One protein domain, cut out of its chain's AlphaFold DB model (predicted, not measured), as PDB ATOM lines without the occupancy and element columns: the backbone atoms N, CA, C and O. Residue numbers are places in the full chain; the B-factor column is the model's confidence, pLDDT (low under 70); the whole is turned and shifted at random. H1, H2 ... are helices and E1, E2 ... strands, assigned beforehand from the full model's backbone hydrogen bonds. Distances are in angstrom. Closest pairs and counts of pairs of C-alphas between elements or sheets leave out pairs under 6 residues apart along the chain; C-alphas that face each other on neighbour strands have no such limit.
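AT A GLANCE: This is residues 114 to 232 of the 233 residues of an uncharacterized protein of Brevundimonas bullata (UniProt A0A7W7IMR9). One antiparallel sheet of four strands has helices H2 and H3 over one face, meeting where residues 227 to 230 of H3 touch H2, and the short helix H1 over part of the other face. Residues 132 to 157, a long stretch with no named element, pass round the E4 side of the sheet on the way from H1 to H2. The printed part has 119 residues, with three named helices and four named strands in the order H1 H2 E1 E2 E3 E4 H3; across the sheet the order is E1 - E2 - E3 - E4. The class is mixed, helices and strands, with under half of the residues in named elements. The whole is compact, with a radius of gyration of the C-alphas of 12.8 A, and spans 35 by 27 by 23 A.

HOW THE PARTS SIT: Start with the sheet, a meander in which each strand is the antiparallel neighbour of the one before: E1, residues 171 to 176, E2, residues 179 to 185, E3, residues 192 to 200, and E4, residues 203 to 210. Its three hairpins are E1 and E2, E2 and E3, and E3 and E4. Look between E1 and E2 for N 173 and O 181, 2.8 A apart, between E2 and E3 for N 195 and O 182, 2.8 A, and between E3 and E4 for N 196 and O 207, 2.9 A; these are within hydrogen-bond range. H2, residues 158 to 167, is on the sheet over E2 at a height of 7.7 A and runs along the strands; its closest C-alphas to E2 are those of Ala 162 and Ala 180, 5.9 A apart. H3, residues 219 to 230, is on the same face, over E3 and E4 at a height of 8.6 A; its line and that of E4 stand at 27 degrees on the local plane, only just along the strands. The closest C-alphas of H3 and E4 are those of Ala 220 and Val 208, 5.8 A apart. H2 and H3 touch, closest at the C-alphas of Ala 164 and Gly 230, 4.7 A, with a steep tilt of 52 degrees, opposite ways. On the opposite face H1, residues 126 to 131, is over E2 at a height of 9.1 A; H1 and H3 are apart. In H1, H2 and H3 every O i to N i+4 pair is within hydrogen-bond range.

IN THESE COORDINATES: Find C-alpha 192 at (-1.030, -44.017, -20.707), where E3 begins; it runs 26.4 A to C-alpha 200. E4 is 24.0 A long, E2 20.6 A and E1 15.2 A. H3 runs 16.7 A to C-alpha 230 at (-20.250, -50.436, -18.223). H2 is 14.2 A long, and H1, 8.6 A, begins at C-alpha 126 at (2.033, -57.107, -10.999).

THE WHOLE: The two C-alphas farthest apart are those of Trp 188 and Pro 201, 38.8 A. The printed part has no cut, and the link from H1 to H2, 26 residues, is long. Look at the B-factor column for a mean pLDDT of the printed part of 88.3; residues 134 to 142 are under 70.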
ATOM      1  N   VAL A 114      -7.452 -41.521  -9.816       91.81
ATOM      2  CA  VAL A 114      -8.819 -41.441  -9.306       91.81
ATOM      3  C   VAL A 114      -9.358 -42.815  -8.975       91.81
ATOM      4  O   VAL A 114      -9.074 -43.799  -9.662       91.81
ATOM      5  N   THR A 115     -10.185 -42.891  -7.941       93.38
ATOM      6  CA  THR A 115     -10.809 -44.144  -7.526       93.38
ATOM      7  C   THR A 115     -12.212 -43.941  -6.967       93.38
ATOM      8  O   THR A 115     -12.562 -42.873  -6.474       93.38
ATOM      9  N   THR A 116     -13.024 -44.992  -7.034       92.69
ATOM     10  CA  THR A 116     -14.306 -45.085  -6.331       92.69
ATOM     11  C   THR A 116     -14.140 -45.243  -4.811       92.69
ATOM     12  O   THR A 116     -15.102 -45.025  -4.082       92.69
ATOM     13  N   ASP A 117     -12.961 -45.659  -4.326       88.75
ATOM     14  CA  ASP A 117     -12.658 -45.871  -2.903       88.75
ATOM     15  C   ASP A 117     -11.297 -45.266  -2.533       88.75
ATOM     16  O   ASP A 117     -10.269 -45.929  -2.636       88.75
ATOM     17  N   ALA A 118     -11.279 -43.992  -2.131       87.38
ATOM     18  CA  ALA A 118     -10.032 -43.299  -1.790       87.38
ATOM     19  C   ALA A 118      -9.380 -43.834  -0.502       87.38
ATOM     20  O   ALA A 118      -8.165 -43.735  -0.346       87.38
ATOM     21  N   ALA A 119     -10.168 -44.419   0.409       87.12
ATOM     22  CA  ALA A 119      -9.653 -45.000   1.647       87.12
ATOM     23  C   ALA A 119      -8.925 -46.324   1.386       87.12
ATOM     24  O   ALA A 119      -7.919 -46.621   2.027       87.12
ATOM     25  N   GLU A 120      -9.416 -47.110   0.427       87.44
ATOM     26  CA  GLU A 120      -8.871 -48.426   0.108       87.44
ATOM     27  C   GLU A 120      -8.756 -48.628  -1.412       87.44
ATOM     28  O   GLU A 120      -9.392 -49.517  -1.987       87.44
ATOM     29  N   ALA A 121      -7.943 -47.807  -2.079       89.25
ATOM     30  CA  ALA A 121      -7.829 -47.813  -3.536       89.25
ATOM     31  C   ALA A 121      -7.385 -49.188  -4.090       89.25
ATOM     32  O   ALA A 121      -6.405 -49.760  -3.603       89.25
ATOM     33  N   PRO A 122      -8.044 -49.720  -5.141       90.69
ATOM     34  CA  PRO A 122      -7.610 -50.933  -5.829       90.69
ATOM     35  C   PRO A 122      -6.128 -50.896  -6.218       90.69
ATOM     36  O   PRO A 122      -5.638 -49.922  -6.799       90.69
ATOM     37  N   ALA A 123      -5.408 -51.973  -5.910       88.81
ATOM     38  CA  ALA A 123      -4.020 -52.134  -6.319       88.81
ATOM     39  C   ALA A 123      -3.934 -52.606  -7.777       88.81
ATOM     40  O   ALA A 123      -4.663 -53.511  -8.190       88.81
ATOM     41  N   PHE A 124      -2.995 -52.037  -8.536       89.38
ATOM     42  CA  PHE A 124      -2.669 -52.522  -9.874       89.38
ATOM     43  C   PHE A 124      -2.050 -53.921  -9.821       89.38
ATOM     44  O   PHE A 124      -1.309 -54.270  -8.898       89.38
ATOM     45  N   SER A 125      -2.311 -54.726 -10.848       87.25
ATOM     46  CA  SER A 125      -1.636 -56.013 -11.005       87.25
ATOM     47  C   SER A 125      -0.121 -55.903 -11.117       87.25
ATOM     48  O   SER A 125       0.411 -54.922 -11.629       87.25
ATOM     49  N   ARG A 126       0.585 -56.985 -10.757       86.25
ATOM     50  CA  ARG A 126       2.033 -57.107 -10.999       86.25
ATOM     51  C   ARG A 126       2.399 -56.864 -12.467       86.25
ATOM     52  O   ARG A 126       3.421 -56.248 -12.728       86.25
ATOM     53  N   ALA A 127       1.555 -57.298 -13.407       84.69
ATOM     54  CA  ALA A 127       1.764 -57.066 -14.834       84.69
ATOM     55  C   ALA A 127       1.702 -55.571 -15.188       84.69
ATOM     56  O   ALA A 127       2.583 -55.062 -15.875       84.69
ATOM     57  N   VAL A 128       0.696 -54.848 -14.682       86.00
ATOM     58  CA  VAL A 128       0.567 -53.396 -14.886       86.00
ATOM     59  C   VAL A 128       1.698 -52.632 -14.197       86.00
ATOM     60  O   VAL A 128       2.302 -51.757 -14.811       86.00
ATOM     61  N   VAL A 129       2.052 -53.007 -12.965       85.88
ATOM     62  CA  VAL A 129       3.181 -52.412 -12.231       85.88
ATOM     63  C   VAL A 129       4.504 -52.623 -12.976       85.88
ATOM     64  O   VAL A 129       5.283 -51.681 -13.096       85.88
ATOM     65  N   ALA A 130       4.738 -53.815 -13.537       85.38
ATOM     66  CA  ALA A 130       5.922 -54.095 -14.347       85.38
ATOM     67  C   ALA A 130       5.968 -53.230 -15.619       85.38
ATOM     68  O   ALA A 130       7.010 -52.662 -15.932       85.38
ATOM     69  N   MET A 131       4.834 -53.053 -16.309       83.56
ATOM     70  CA  MET A 131       4.737 -52.164 -17.479       83.56
ATOM     71  C   MET A 131       4.933 -50.686 -17.139       83.56
ATOM     72  O   MET A 131       5.295 -49.905 -18.016       83.56
ATOM     73  N   ARG A 132       4.695 -50.291 -15.887       83.31
ATOM     74  CA  ARG A 132       5.017 -48.950 -15.403       83.31
ATOM     75  C   ARG A 132       6.516 -48.721 -15.258       83.31
ATOM     76  O   ARG A 132       6.909 -47.574 -15.122       83.31
ATOM     77  N   GLY A 133       7.347 -49.767 -15.229       70.69
ATOM     78  CA  GLY A 133       8.804 -49.630 -15.134       70.69
ATOM     79  C   GLY A 133       9.277 -48.826 -13.916       70.69
ATOM     80  O   GLY A 133      10.289 -48.140 -13.993       70.69
ATOM     81  N   GLY A 134       8.515 -48.833 -12.815       60.41
ATOM     82  CA  GLY A 134       8.794 -47.995 -11.641       60.41
ATOM     83  C   GLY A 134       8.367 -46.525 -11.770       60.41
ATOM     84  O   GLY A 134       8.546 -45.763 -10.823       60.41
ATOM     85  N   GLN A 135       7.745 -46.119 -12.882       57.44
ATOM     86  CA  GLN A 135       7.077 -44.826 -13.029       57.44
ATOM     87  C   GLN A 135       5.804 -44.813 -12.166       57.44
ATOM     88  O   GLN A 135       4.679 -45.025 -12.623       57.44
ATOM     89  N   ALA A 136       5.960 -44.577 -10.866       54.38
ATOM     90  CA  ALA A 136       4.875 -44.044 -10.060       54.38
ATOM     91  C   ALA A 136       4.609 -42.630 -10.595       54.38
ATOM     92  O   ALA A 136       5.386 -41.721 -10.324       54.38
ATOM     93  N   GLY A 137       3.599 -42.493 -11.464       51.72
ATOM     94  CA  GLY A 137       3.142 -41.244 -12.067       51.72
ATOM     95  C   GLY A 137       3.354 -40.086 -11.116       51.72
ATOM     96  O   GLY A 137       2.944 -40.161  -9.962       51.72
ATOM     97  N   GLY A 138       4.106 -39.098 -11.605       43.25
ATOM     98  CA  GLY A 138       4.952 -38.168 -10.850       43.25
ATOM     99  C   GLY A 138       4.276 -37.208  -9.873       43.25
ATOM    100  O   GLY A 138       4.818 -36.147  -9.603       43.25
ATOM    101  N   HIS A 139       3.127 -37.562  -9.317       45.44
ATOM    102  CA  HIS A 139       2.583 -36.968  -8.111       45.44
ATOM    103  C   HIS A 139       2.181 -38.142  -7.215       45.44
ATOM    104  O   HIS A 139       1.127 -38.732  -7.420       45.44
ATOM    105  N   GLY A 140       3.036 -38.510  -6.253       46.50
ATOM    106  CA  GLY A 140       2.802 -39.579  -5.266       46.50
ATOM    107  C   GLY A 140       1.671 -39.279  -4.272       46.50
ATOM    108  O   GLY A 140       1.800 -39.568  -3.086       46.50
ATOM    109  N   GLY A 141       0.597 -38.645  -4.739       57.50
ATOM    110  CA  GLY A 141      -0.623 -38.432  -3.986       57.50
ATOM    111  C   GLY A 141      -1.410 -39.730  -3.862       57.50
ATOM    112  O   GLY A 141      -1.360 -40.598  -4.736       57.50
ATOM    113  N   ALA A 142      -2.133 -39.861  -2.756       69.94
ATOM    114  CA  ALA A 142      -3.140 -40.901  -2.612       69.94
ATOM    115  C   ALA A 142      -4.188 -40.771  -3.731       69.94
ATOM    116  O   ALA A 142      -4.490 -39.663  -4.170       69.94
ATOM    117  N   SER A 143      -4.746 -41.897  -4.175       82.19
ATOM    118  CA  SER A 143      -5.858 -41.895  -5.127       82.19
ATOM    119  C   SER A 143      -7.021 -41.067  -4.583       82.19
ATOM    120  O   SER A 143      -7.425 -41.242  -3.433       82.19
ATOM    121  N   VAL A 144      -7.578 -40.189  -5.413       87.50
ATOM    122  CA  VAL A 144      -8.620 -39.240  -4.998       87.50
ATOM    123  C   VAL A 144      -9.989 -39.694  -5.505       87.50
ATOM    124  O   VAL A 144     -10.115 -40.331  -6.554       87.50
ATOM    125  N   ALA A 145     -11.046 -39.388  -4.753       86.12
ATOM    126  CA  ALA A 145     -12.411 -39.603  -5.215       86.12
ATOM    127  C   ALA A 145     -12.786 -38.559  -6.276       86.12
ATOM    128  O   ALA A 145     -12.548 -37.368  -6.092       86.12
ATOM    129  N   CYS A 146     -13.423 -38.991  -7.364       85.56
ATOM    130  CA  CYS A 146     -13.904 -38.067  -8.386       85.56
ATOM    131  C   CYS A 146     -15.415 -37.789  -8.260       85.56
ATOM    132  O   CYS A 146     -16.187 -38.723  -8.022       85.56
ATOM    133  N   PRO A 147     -15.886 -36.549  -8.508       84.75
ATOM    134  CA  PRO A 147     -17.313 -36.250  -8.606       84.75
ATOM    135  C   PRO A 147     -18.070 -37.160  -9.590       84.75
ATOM    136  O   PRO A 147     -17.704 -37.305 -10.765       84.75
ATOM    137  N   GLY A 148     -19.161 -37.758  -9.102       84.12
ATOM    138  CA  GLY A 148     -20.022 -38.661  -9.874       84.12
ATOM    139  C   GLY A 148     -19.447 -40.064 -10.103       84.12
ATOM    140  O   GLY A 148     -20.045 -40.842 -10.842       84.12
ATOM    141  N   LEU A 149     -18.303 -40.398  -9.498       88.88
ATOM    142  CA  LEU A 149     -17.729 -41.740  -9.509       88.88
ATOM    143  C   LEU A 149     -17.988 -42.411  -8.154       88.88
ATOM    144  O   LEU A 149     -17.472 -41.969  -7.132       88.88
ATOM    145  N   ALA A 150     -18.770 -43.489  -8.150       90.12
ATOM    146  CA  ALA A 150     -19.068 -44.275  -6.956       90.12
ATOM    147  C   ALA A 150     -18.820 -45.763  -7.215       90.12
ATOM    148  O   ALA A 150     -18.885 -46.224  -8.358       90.12
ATOM    149  N   SER A 151     -18.536 -46.518  -6.151       92.44
ATOM    150  CA  SER A 151     -18.425 -47.974  -6.250       92.44
ATOM    151  C   SER A 151     -19.744 -48.568  -6.726       92.44
ATOM    152  O   SER A 151     -20.823 -48.138  -6.317       92.44
ATOM    153  N   VAL A 152     -19.658 -49.598  -7.556       93.81
ATOM    154  CA  VAL A 152     -20.842 -50.292  -8.058       93.81
ATOM    155  C   VAL A 152     -21.336 -51.232  -6.954       93.81
ATOM    156  O   VAL A 152     -20.549 -52.067  -6.503       93.81
ATOM    157  N   PRO A 153     -22.602 -51.144  -6.503       94.19
ATOM    158  CA  PRO A 153     -23.123 -51.894  -5.353       94.19
ATOM    159  C   PRO A 153     -23.486 -53.342  -5.722       94.19
ATOM    160  O   PRO A 153     -24.562 -53.841  -5.404       94.19
ATOM    161  N   ARG A 154     -22.611 -54.013  -6.476       92.69
ATOM    162  CA  ARG A 154     -22.768 -55.416  -6.848       92.69
ATOM    163  C   ARG A 154     -21.419 -56.075  -7.085       92.69
ATOM    164  O   ARG A 154     -20.445 -55.420  -7.465       92.69
ATOM    165  N   GLN A 155     -21.398 -57.389  -6.917       94.69
ATOM    166  CA  GLN A 155     -20.300 -58.224  -7.378       94.69
ATOM    167  C   GLN A 155     -20.503 -58.521  -8.866       94.69
ATOM    168  O   GLN A 155     -21.520 -59.098  -9.248       94.69
ATOM    169  N   VAL A 156     -19.559 -58.109  -9.705       95.31
ATOM    170  CA  VAL A 156     -19.560 -58.437 -11.139       95.31
ATOM    171  C   VAL A 156     -18.712 -59.676 -11.410       95.31
ATOM    172  O   VAL A 156     -17.798 -59.986 -10.645       95.31
ATOM    173  N   ALA A 157     -18.984 -60.382 -12.505       94.44
ATOM    174  CA  ALA A 157     -18.087 -61.430 -12.976       94.44
ATOM    175  C   ALA A 157     -16.793 -60.803 -13.552       94.44
ATOM    176  O   ALA A 157     -16.857 -59.699 -14.114       94.44
ATOM    177  N   PRO A 158     -15.623 -61.463 -13.443       94.12
ATOM    178  CA  PRO A 158     -14.373 -60.974 -14.034       94.12
ATOM    179  C   PRO A 158     -14.482 -60.682 -15.536       94.12
ATOM    180  O   PRO A 158     -13.896 -59.718 -16.027       94.12
ATOM    181  N   GLU A 159     -15.282 -61.462 -16.259       93.69
ATOM    182  CA  GLU A 159     -15.524 -61.317 -17.695       93.69
ATOM    183  C   GLU A 159     -16.330 -60.047 -17.990       93.69
ATOM    184  O   GLU A 159     -16.008 -59.313 -18.922       93.69
ATOM    185  N   THR A 160     -17.325 -59.728 -17.155       94.94
ATOM    186  CA  THR A 160     -18.070 -58.461 -17.235       94.94
ATOM    187  C   THR A 160     -17.153 -57.272 -16.965       94.94
ATOM    188  O   THR A 160     -17.232 -56.262 -17.658       94.94
ATOM    189  N   ALA A 161     -16.242 -57.391 -15.995       95.50
ATOM    190  CA  ALA A 161     -15.267 -56.341 -15.715       95.50
ATOM    191  C   ALA A 161     -14.282 -56.136 -16.878       95.50
ATOM    192  O   ALA A 161     -13.996 -54.999 -17.254       95.50
ATOM    193  N   ALA A 162     -13.812 -57.221 -17.497       95.69
ATOM    194  CA  ALA A 162     -12.989 -57.163 -18.702       95.69
ATOM    195  C   ALA A 162     -13.743 -56.544 -19.893       95.69
ATOM    196  O   ALA A 162     -13.170 -55.734 -20.622       95.69
ATOM    197  N   ALA A 163     -15.026 -56.871 -20.061       95.62
ATOM    198  CA  ALA A 163     -15.880 -56.289 -21.094       95.62
ATOM    199  C   ALA A 163     -16.123 -54.785 -20.873       95.62
ATOM    200  O   ALA A 163     -16.083 -54.008 -21.822       95.62
ATOM    201  N   ALA A 164     -16.307 -54.343 -19.626       96.50
ATOM    202  CA  ALA A 164     -16.433 -52.921 -19.309       96.50
ATOM    203  C   ALA A 164     -15.136 -52.148 -19.610       96.50
ATOM    204  O   ALA A 164     -15.179 -51.038 -20.141       96.50
ATOM    205  N   LEU A 165     -13.970 -52.746 -19.329       97.00
ATOM    206  CA  LEU A 165     -12.671 -52.175 -19.701       97.00
ATOM    207  C   LEU A 165     -12.532 -52.031 -21.219       97.00
ATOM    208  O   LEU A 165     -12.170 -50.955 -21.699       97.00
ATOM    209  N   SER A 166     -12.837 -53.085 -21.978       96.12
ATOM    210  CA  SER A 166     -12.733 -53.045 -23.439       96.12
ATOM    211  C   SER A 166     -13.729 -52.064 -24.060       96.12
ATOM    212  O   SER A 166     -13.341 -51.296 -24.941       96.12
ATOM    213  N   ALA A 167     -14.961 -51.989 -23.547       96.06
ATOM    214  CA  ALA A 167     -15.964 -51.004 -23.961       96.06
ATOM    215  C   ALA A 167     -15.525 -49.554 -23.679       96.06
ATOM    216  O   ALA A 167     -15.776 -48.659 -24.485       96.06
ATOM    217  N   ALA A 168     -14.793 -49.318 -22.585       95.69
ATOM    218  CA  ALA A 168     -14.170 -48.023 -22.286       95.69
ATOM    219  C   ALA A 168     -12.897 -47.735 -23.126       95.69
ATOM    220  O   ALA A 168     -12.276 -46.665 -23.010       95.69
ATOM    221  N   GLY A 169     -12.505 -48.666 -24.001       95.69
ATOM    222  CA  GLY A 169     -11.360 -48.557 -24.904       95.69
ATOM    223  C   GLY A 169     -10.019 -48.915 -24.268       95.69
ATOM    224  O   GLY A 169      -8.984 -48.468 -24.759       95.69
ATOM    225  N   PHE A 170     -10.014 -49.668 -23.167       96.69
ATOM    226  CA  PHE A 170      -8.791 -50.197 -22.568       96.69
ATOM    227  C   PHE A 170      -8.418 -51.533 -23.206       96.69
ATOM    228  O   PHE A 170      -9.257 -52.407 -23.420       96.69
ATOM    229  N   THR A 171      -7.126 -51.735 -23.438       95.56
ATOM    230  CA  THR A 171      -6.584 -53.062 -23.718       95.56
ATOM    231  C   THR A 171      -6.523 -53.839 -22.410       95.56
ATOM    232  O   THR A 171      -5.747 -53.490 -21.516       95.56
ATOM    233  N   VAL A 172      -7.339 -54.887 -22.289       95.44
ATOM    234  CA  VAL A 172      -7.364 -55.761 -21.108       95.44
ATOM    235  C   VAL A 172      -6.009 -56.452 -20.960       95.44
ATOM    236  O   VAL A 172      -5.482 -57.036 -21.906       95.44
ATOM    237  N   ARG A 173      -5.420 -56.357 -19.768       92.31
ATOM    238  CA  ARG A 173      -4.111 -56.941 -19.433       92.31
ATOM    239  C   ARG A 173      -4.243 -58.214 -18.613       92.31
ATOM    240  O   ARG A 173      -3.356 -59.059 -18.658       92.31
ATOM    241  N   GLY A 174      -5.348 -58.357 -17.892       89.06
ATOM    242  CA  GLY A 174      -5.693 -59.585 -17.202       89.06
ATOM    243  C   GLY A 174      -7.063 -59.492 -16.548       89.06
ATOM    244  O   GLY A 174      -7.496 -58.416 -16.137       89.06
ATOM    245  N   ALA A 175      -7.712 -60.642 -16.435       91.94
ATOM    246  CA  ALA A 175      -8.889 -60.854 -15.611       91.94
ATOM    247  C   ALA A 175      -8.608 -62.076 -14.733       91.94
ATOM    248  O   ALA A 175      -8.120 -63.097 -15.215       91.94
ATOM    249  N   ALA A 176      -8.836 -61.939 -13.437       90.25
ATOM    250  CA  ALA A 176      -8.620 -62.977 -12.440       90.25
ATOM    251  C   ALA A 176      -9.820 -63.000 -11.485       90.25
ATOM    252  O   ALA A 176     -10.595 -62.035 -11.452       90.25
ATOM    253  N   PRO A 177      -9.982 -64.052 -10.663       88.19
ATOM    254  CA  PRO A 177     -10.954 -64.011  -9.585       88.19
ATOM    255  C   PRO A 177     -10.748 -62.736  -8.761       88.19
ATOM    256  O   PRO A 177      -9.644 -62.454  -8.299       88.19
ATOM    257  N   PHE A 178     -11.814 -61.949  -8.633       92.44
ATOM    258  CA  PHE A 178     -11.851 -60.692  -7.885       92.44
ATOM    259  C   PHE A 178     -11.102 -59.484  -8.488       92.44
ATOM    260  O   PHE A 178     -11.032 -58.436  -7.838       92.44
ATOM    261  N   ARG A 179     -10.564 -59.566  -9.717       93.81
ATOM    262  CA  ARG A 179      -9.843 -58.436 -10.336       93.81
ATOM    263  C   ARG A 179      -9.924 -58.406 -11.863       93.81
ATOM    264  O   ARG A 179      -9.864 -59.444 -12.511       93.81
ATOM    265  N   ALA A 180      -9.930 -57.209 -12.437       95.25
ATOM    266  CA  ALA A 180      -9.602 -56.994 -13.846       95.25
ATOM    267  C   ALA A 180      -8.715 -55.755 -14.003       95.25
ATOM    268  O   ALA A 180      -8.888 -54.780 -13.276       95.25
ATOM    269  N   ASP A 181      -7.778 -55.776 -14.947       94.44
ATOM    270  CA  ASP A 181      -6.900 -54.638 -15.222       94.44
ATOM    271  C   ASP A 181      -6.784 -54.372 -16.720       94.44
ATOM    272  O   ASP A 181      -6.823 -55.287 -17.549       94.44
ATOM    273  N   GLY A 182      -6.567 -53.109 -17.067       94.69
ATOM    274  CA  GLY A 182      -6.393 -52.675 -18.445       94.69
ATOM    275  C   GLY A 182      -5.461 -51.479 -18.554       94.69
ATOM    276  O   GLY A 182      -5.188 -50.797 -17.572       94.69
ATOM    277  N   ALA A 183      -4.981 -51.217 -19.764       95.06
ATOM    278  CA  ALA A 183      -4.240 -50.000 -20.073       95.06
ATOM    279  C   ALA A 183      -4.789 -49.364 -21.351       95.06
ATOM    280  O   ALA A 183      -5.133 -50.072 -22.298       95.06
ATOM    281  N   LYS A 184      -4.858 -48.037 -21.376       95.00
ATOM    282  CA  LYS A 184      -5.284 -47.245 -22.528       95.00
ATOM    283  C   LYS A 184      -4.250 -46.169 -22.807       95.00
ATOM    284  O   LYS A 184      -3.972 -45.342 -21.944       95.00
ATOM    285  N   GLU A 185      -3.706 -46.173 -24.013       92.88
ATOM    286  CA  GLU A 185      -2.767 -45.151 -24.464       92.88
ATOM    287  C   GLU A 185      -3.494 -44.084 -25.291       92.88
ATOM    288  O   GLU A 185      -4.291 -44.394 -26.180       92.88
ATOM    289  N   GLY A 186      -3.239 -42.813 -24.983       90.94
ATOM    290  CA  GLY A 186      -3.766 -41.676 -25.730       90.94
ATOM    291  C   GLY A 186      -3.026 -41.439 -27.049       90.94
ATOM    292  O   GLY A 186      -1.812 -41.592 -27.139       90.94
ATOM    293  N   PHE A 187      -3.756 -40.979 -28.067       88.88
ATOM    294  CA  PHE A 187      -3.228 -40.802 -29.425       88.88
ATOM    295  C   PHE A 187      -2.118 -39.740 -29.547       88.88
ATOM    296  O   PHE A 187      -1.129 -39.967 -30.236       88.88
ATOM    297  N   TRP A 188      -2.279 -38.582 -28.897       86.44
ATOM    298  CA  TRP A 188      -1.420 -37.414 -29.132       86.44
ATOM    299  C   TRP A 188      -0.048 -37.539 -28.468       86.44
ATOM    300  O   TRP A 188       0.961 -37.675 -29.142       86.44
ATOM    301  N   PHE A 189       0.000 -37.514 -27.140       90.19
ATOM    302  CA  PHE A 189       1.264 -37.492 -26.393       90.19
ATOM    303  C   PHE A 189       1.641 -38.856 -25.800       90.19
ATOM    304  O   PHE A 189       2.493 -38.920 -24.922       90.19
ATOM    305  N   GLY A 190       0.976 -39.938 -26.229       90.06
ATOM    306  CA  GLY A 190       1.222 -41.286 -25.701       90.06
ATOM    307  C   GLY A 190       0.881 -41.441 -24.216       90.06
ATOM    308  O   GLY A 190       1.442 -42.294 -23.540       90.06
ATOM    309  N   LEU A 191      -0.009 -40.595 -23.682       91.38
ATOM    310  CA  LEU A 191      -0.348 -40.611 -22.257       91.38
ATOM    311  C   LEU A 191      -1.085 -41.899 -21.914       91.38
ATOM    312  O   LEU A 191      -2.188 -42.142 -22.418       91.38
ATOM    313  N   THR A 192      -0.490 -42.706 -21.048       92.19
ATOM    314  CA  THR A 192      -1.030 -44.017 -20.707       92.19
ATOM    315  C   THR A 192      -1.813 -43.953 -19.406       92.19
ATOM    316  O   THR A 192      -1.311 -43.495 -18.380       92.19
ATOM    317  N   HIS A 193      -3.043 -44.459 -19.438       94.00
ATOM    318  CA  HIS A 193      -3.914 -44.619 -18.281       94.00
ATOM    319  C   HIS A 193      -4.054 -46.104 -17.961       94.00
ATOM    320  O   HIS A 193      -4.493 -46.891 -18.800       94.00
ATOM    321  N   ASP A 194      -3.694 -46.477 -16.742       94.38
ATOM    322  CA  ASP A 194      -3.896 -47.815 -16.204       94.38
ATOM    323  C   ASP A 194      -5.210 -47.853 -15.436       94.38
ATOM    324  O   ASP A 194      -5.488 -46.960 -14.639       94.38
ATOM    325  N   ALA A 195      -6.005 -48.894 -15.645       95.50
ATOM    326  CA  ALA A 195      -7.220 -49.151 -14.890       95.50
ATOM    327  C   ALA A 195      -7.070 -50.437 -14.075       95.50
ATOM    328  O   ALA A 195      -6.588 -51.447 -14.592       95.50
ATOM    329  N   ALA A 196      -7.520 -50.396 -12.824       95.06
ATOM    330  CA  ALA A 196      -7.666 -51.552 -11.952       95.06
ATOM    331  C   ALA A 196      -9.100 -51.612 -11.427       95.06
ATOM    332  O   ALA A 196      -9.634 -50.629 -10.911       95.06
ATOM    333  N   ILE A 197      -9.714 -52.782 -11.543       96.12
ATOM    334  CA  ILE A 197     -11.041 -53.084 -11.020       96.12
ATOM    335  C   ILE A 197     -10.873 -54.128  -9.925       96.12
ATOM    336  O   ILE A 197     -10.365 -55.217 -10.192       96.12
ATOM    337  N   ARG A 198     -11.321 -53.816  -8.707       95.88
ATOM    338  CA  ARG A 198     -11.400 -54.774  -7.595       95.88
ATOM    339  C   ARG A 198     -12.849 -55.196  -7.413       95.88
ATOM    340  O   ARG A 198     -13.718 -54.361  -7.186       95.88
ATOM    341  N   ILE A 199     -13.099 -56.493  -7.475       95.94
ATOM    342  CA  ILE A 199     -14.430 -57.085  -7.357       95.94
ATOM    343  C   ILE A 199     -14.538 -57.716  -5.967       95.94
ATOM    344  O   ILE A 199     -13.718 -58.550  -5.595       95.94
ATOM    345  N   ARG A 200     -15.557 -57.338  -5.200       94.56
ATOM    346  CA  ARG A 200     -15.856 -57.871  -3.866       94.56
ATOM    347  C   ARG A 200     -17.306 -58.356  -3.806       94.56
ATOM    348  O   ARG A 200     -18.132 -57.930  -4.619       94.56
ATOM    349  N   PRO A 201     -17.650 -59.212  -2.833       93.56
ATOM    350  CA  PRO A 201     -19.044 -59.503  -2.529       93.56
ATOM    351  C   PRO A 201     -19.840 -58.208  -2.316       93.56
ATOM    352  O   PRO A 201     -19.464 -57.369  -1.503       93.56
ATOM    353  N   GLY A 202     -20.901 -58.018  -3.105       92.44
ATOM    354  CA  GLY A 202     -21.786 -56.848  -3.028       92.44
ATOM    355  C   GLY A 202     -21.188 -55.499  -3.457       92.44
ATOM    356  O   GLY A 202     -21.899 -54.500  -3.406       92.44
ATOM    357  N   ARG A 203     -19.920 -55.428  -3.890       94.56
ATOM    358  CA  ARG A 203     -19.267 -54.153  -4.234       94.56
ATOM    359  C   ARG A 203     -18.151 -54.322  -5.261       94.56
ATOM    360  O   ARG A 203     -17.295 -55.182  -5.103       94.56
ATOM    361  N   THR A 204     -18.085 -53.446  -6.256       95.75
ATOM    362  CA  THR A 204     -16.972 -53.383  -7.213       95.75
ATOM    363  C   THR A 204     -16.397 -51.973  -7.261       95.75
ATOM    364  O   THR A 204     -17.137 -50.998  -7.391       95.75
ATOM    365  N   ASP A 205     -15.075 -51.870  -7.152       95.38
ATOM    366  CA  ASP A 205     -14.339 -50.610  -7.161       95.38
ATOM    367  C   ASP A 205     -13.508 -50.464  -8.419       95.38
ATOM    368  O   ASP A 205     -12.964 -51.441  -8.934       95.38
ATOM    369  N   VAL A 206     -13.344 -49.221  -8.851       95.62
ATOM    370  CA  VAL A 206     -12.548 -48.858 -10.018       95.62
ATOM    371  C   VAL A 206     -11.493 -47.850  -9.589       95.62
ATOM    372  O   VAL A 206     -11.762 -46.934  -8.810       95.62
ATOM    373  N   ARG A 207     -10.282 -48.009 -10.111       94.56
ATOM    374  CA  ARG A 207      -9.206 -47.022 -10.065       94.56
ATOM    375  C   ARG A 207      -8.676 -46.801 -11.470       94.56
ATOM    376  O   ARG A 207      -8.467 -47.772 -12.193       94.56
ATOM    377  N   VAL A 208      -8.426 -45.550 -11.835       94.19
ATOM    378  CA  VAL A 208      -7.745 -45.181 -13.080       94.19
ATOM    379  C   VAL A 208      -6.615 -44.222 -12.744       94.19
ATOM    380  O   VAL A 208      -6.861 -43.194 -12.120       94.19
ATOM    381  N   ALA A 209      -5.391 -44.546 -13.167       91.94
ATOM    382  CA  ALA A 209      -4.225 -43.705 -12.933       91.94
ATOM    383  C   ALA A 209      -3.349 -43.525 -14.178       91.94
ATOM    384  O   ALA A 209      -2.986 -44.487 -14.854       91.94
ATOM    385  N   GLN A 210      -2.940 -42.288 -14.439       91.19
ATOM    386  CA  GLN A 210      -2.044 -41.909 -15.525       91.19
ATOM    387  C   GLN A 210      -0.574 -42.185 -15.158       91.19
ATOM    388  O   GLN A 210      -0.160 -41.998 -14.007       91.19
ATOM    389  N   ARG A 211       0.229 -42.663 -16.116       88.00
ATOM    390  CA  ARG A 211       1.626 -43.077 -15.885       88.00
ATOM    391  C   ARG A 211       2.617 -41.925 -15.845       88.00
ATOM    392  O   ARG A 211       3.570 -41.986 -15.079       88.00
ATOM    393  N   GLU A 212       2.417 -40.892 -16.656       85.69
ATOM    394  CA  GLU A 212       3.428 -39.850 -16.862       85.69
ATOM    395  C   GLU A 212       3.294 -38.681 -15.870       85.69
ATOM    396  O   GLU A 212       4.200 -37.860 -15.774       85.69
ATOM    397  N   GLY A 213       2.202 -38.619 -15.094       79.31
ATOM    398  CA  GLY A 213       1.994 -37.620 -14.038       79.31
ATOM    399  C   GLY A 213       1.821 -36.185 -14.540       79.31
ATOM    400  O   GLY A 213       2.063 -35.248 -13.783       79.31
ATOM    401  N   VAL A 214       1.406 -36.020 -15.795       82.12
ATOM    402  CA  VAL A 214       1.194 -34.723 -16.450       82.12
ATOM    403  C   VAL A 214      -0.246 -34.298 -16.210       82.12
ATOM    404  O   VAL A 214      -1.150 -35.119 -16.319       82.12
ATOM    405  N   ARG A 215      -0.503 -33.035 -15.868       80.44
ATOM    406  CA  ARG A 215      -1.878 -32.590 -15.576       80.44
ATOM    407  C   ARG A 215      -2.669 -32.385 -16.864       80.44
ATOM    408  O   ARG A 215      -2.435 -31.419 -17.585       80.44
ATOM    409  N   VAL A 216      -3.611 -33.289 -17.141       79.50
ATOM    410  CA  VAL A 216      -4.390 -33.298 -18.392       79.50
ATOM    411  C   VAL A 216      -5.891 -33.383 -18.106       79.50
ATOM    412  O   VAL A 216      -6.558 -34.356 -18.446       79.50
ATOM    413  N   GLY A 217      -6.431 -32.326 -17.493       83.75
ATOM    414  CA  GLY A 217      -7.871 -32.168 -17.252       83.75
ATOM    415  C   GLY A 217      -8.520 -33.350 -16.519       83.75
ATOM    416  O   GLY A 217      -7.899 -33.992 -15.680       83.75
ATOM    417  N   ASP A 218      -9.780 -33.645 -16.849       87.38
ATOM    418  CA  ASP A 218     -10.625 -34.631 -16.158       87.38
ATOM    419  C   ASP A 218     -10.605 -36.046 -16.776       87.38
ATOM    420  O   ASP A 218     -11.491 -36.862 -16.501       87.38
ATOM    421  N   GLU A 219      -9.630 -36.351 -17.639       90.00
ATOM    422  CA  GLU A 219      -9.647 -37.560 -18.477       90.00
ATOM    423  C   GLU A 219      -9.663 -38.853 -17.651       90.00
ATOM    424  O   GLU A 219     -10.495 -39.727 -17.904       90.00
ATOM    425  N   ALA A 220      -8.818 -38.960 -16.617       91.38
ATOM    426  CA  ALA A 220      -8.778 -40.134 -15.740       91.38
ATOM    427  C   ALA A 220     -10.151 -40.412 -15.108       91.38
ATOM    428  O   ALA A 220     -10.629 -41.549 -15.096       91.38
ATOM    429  N   CYS A 221     -10.841 -39.357 -14.671       91.62
ATOM    430  CA  CYS A 221     -12.181 -39.486 -14.125       91.62
ATOM    431  C   CYS A 221     -13.236 -39.835 -15.177       91.62
ATOM    432  O   CYS A 221     -14.103 -40.675 -14.930       91.62
ATOM    433  N   ARG A 222     -13.166 -39.240 -16.372       92.25
ATOM    434  CA  ARG A 222     -14.069 -39.593 -17.472       92.25
ATOM    435  C   ARG A 222     -13.960 -41.076 -17.826       92.25
ATOM    436  O   ARG A 222     -14.987 -41.732 -17.990       92.25
ATOM    437  N   LEU A 223     -12.739 -41.605 -17.882       94.56
ATOM    438  CA  LEU A 223     -12.480 -43.023 -18.125       94.56
ATOM    439  C   LEU A 223     -13.000 -43.903 -16.983       94.56
ATOM    440  O   LEU A 223     -13.660 -44.906 -17.246       94.56
ATOM    441  N   ALA A 224     -12.773 -43.514 -15.727       94.44
ATOM    442  CA  ALA A 224     -13.278 -44.253 -14.571       94.44
ATOM    443  C   ALA A 224     -14.815 -44.324 -14.551       94.44
ATOM    444  O   ALA A 224     -15.377 -45.392 -14.305       94.44
ATOM    445  N   ARG A 225     -15.504 -43.220 -14.877       94.19
ATOM    446  CA  ARG A 225     -16.971 -43.191 -15.009       94.19
ATOM    447  C   ARG A 225     -17.465 -44.069 -16.156       94.19
ATOM    448  O   ARG A 225     -18.459 -44.763 -15.986       94.19
ATOM    449  N   ALA A 226     -16.768 -44.073 -17.294       95.00
ATOM    450  CA  ALA A 226     -17.117 -44.932 -18.425       95.00
ATOM    451  C   ALA A 226     -17.027 -46.423 -18.058       95.00
ATOM    452  O   ALA A 226     -17.932 -47.189 -18.379       95.00
ATOM    453  N   ILE A 227     -15.980 -46.819 -17.325       95.94
ATOM    454  CA  ILE A 227     -15.849 -48.185 -16.800       95.94
ATOM    455  C   ILE A 227     -16.991 -48.487 -15.823       95.94
ATOM    456  O   ILE A 227     -17.666 -49.497 -15.979       95.94
ATOM    457  N   ALA A 228     -17.232 -47.615 -14.837       94.31
ATOM    458  CA  ALA A 228     -18.272 -47.824 -13.829       94.31
ATOM    459  C   ALA A 228     -19.678 -47.949 -14.445       94.31
ATOM    460  O   ALA A 228     -20.451 -48.802 -14.015       94.31
ATOM    461  N   ALA A 229     -19.983 -47.161 -15.480       93.56
ATOM    462  CA  ALA A 229     -21.227 -47.267 -16.237       93.56
ATOM    463  C   ALA A 229     -21.345 -48.619 -16.962       93.56
ATOM    464  O   ALA A 229     -22.392 -49.247 -16.903       93.56
ATOM    465  N   GLY A 230     -20.263 -49.121 -17.567       92.75
ATOM    466  CA  GLY A 230     -20.250 -50.436 -18.223       92.75
ATOM    467  C   GLY A 230     -20.356 -51.637 -17.272       92.75
ATOM    468  O   GLY A 230     -20.554 -52.763 -17.721       92.75
ATOM    469  N   LEU A 231     -20.209 -51.426 -15.961       92.88
ATOM    470  CA  LEU A 231     -20.404 -52.456 -14.935       92.88
ATOM    471  C   LEU A 231     -21.859 -52.541 -14.443       92.88
ATOM    472  O   LEU A 231     -22.224 -53.512 -13.762       92.88
ATOM    473  N   GLN A 232     -22.670 -51.530 -14.749       87.44
ATOM    474  CA  GLN A 232     -24.106 -51.514 -14.483       87.44
ATOM    475  C   GLN A 232     -24.844 -52.334 -15.561       87.44
ATOM    476  O   GLN A 232     -24.296 -52.524 -16.646       87.44
TER     477      GLN A 232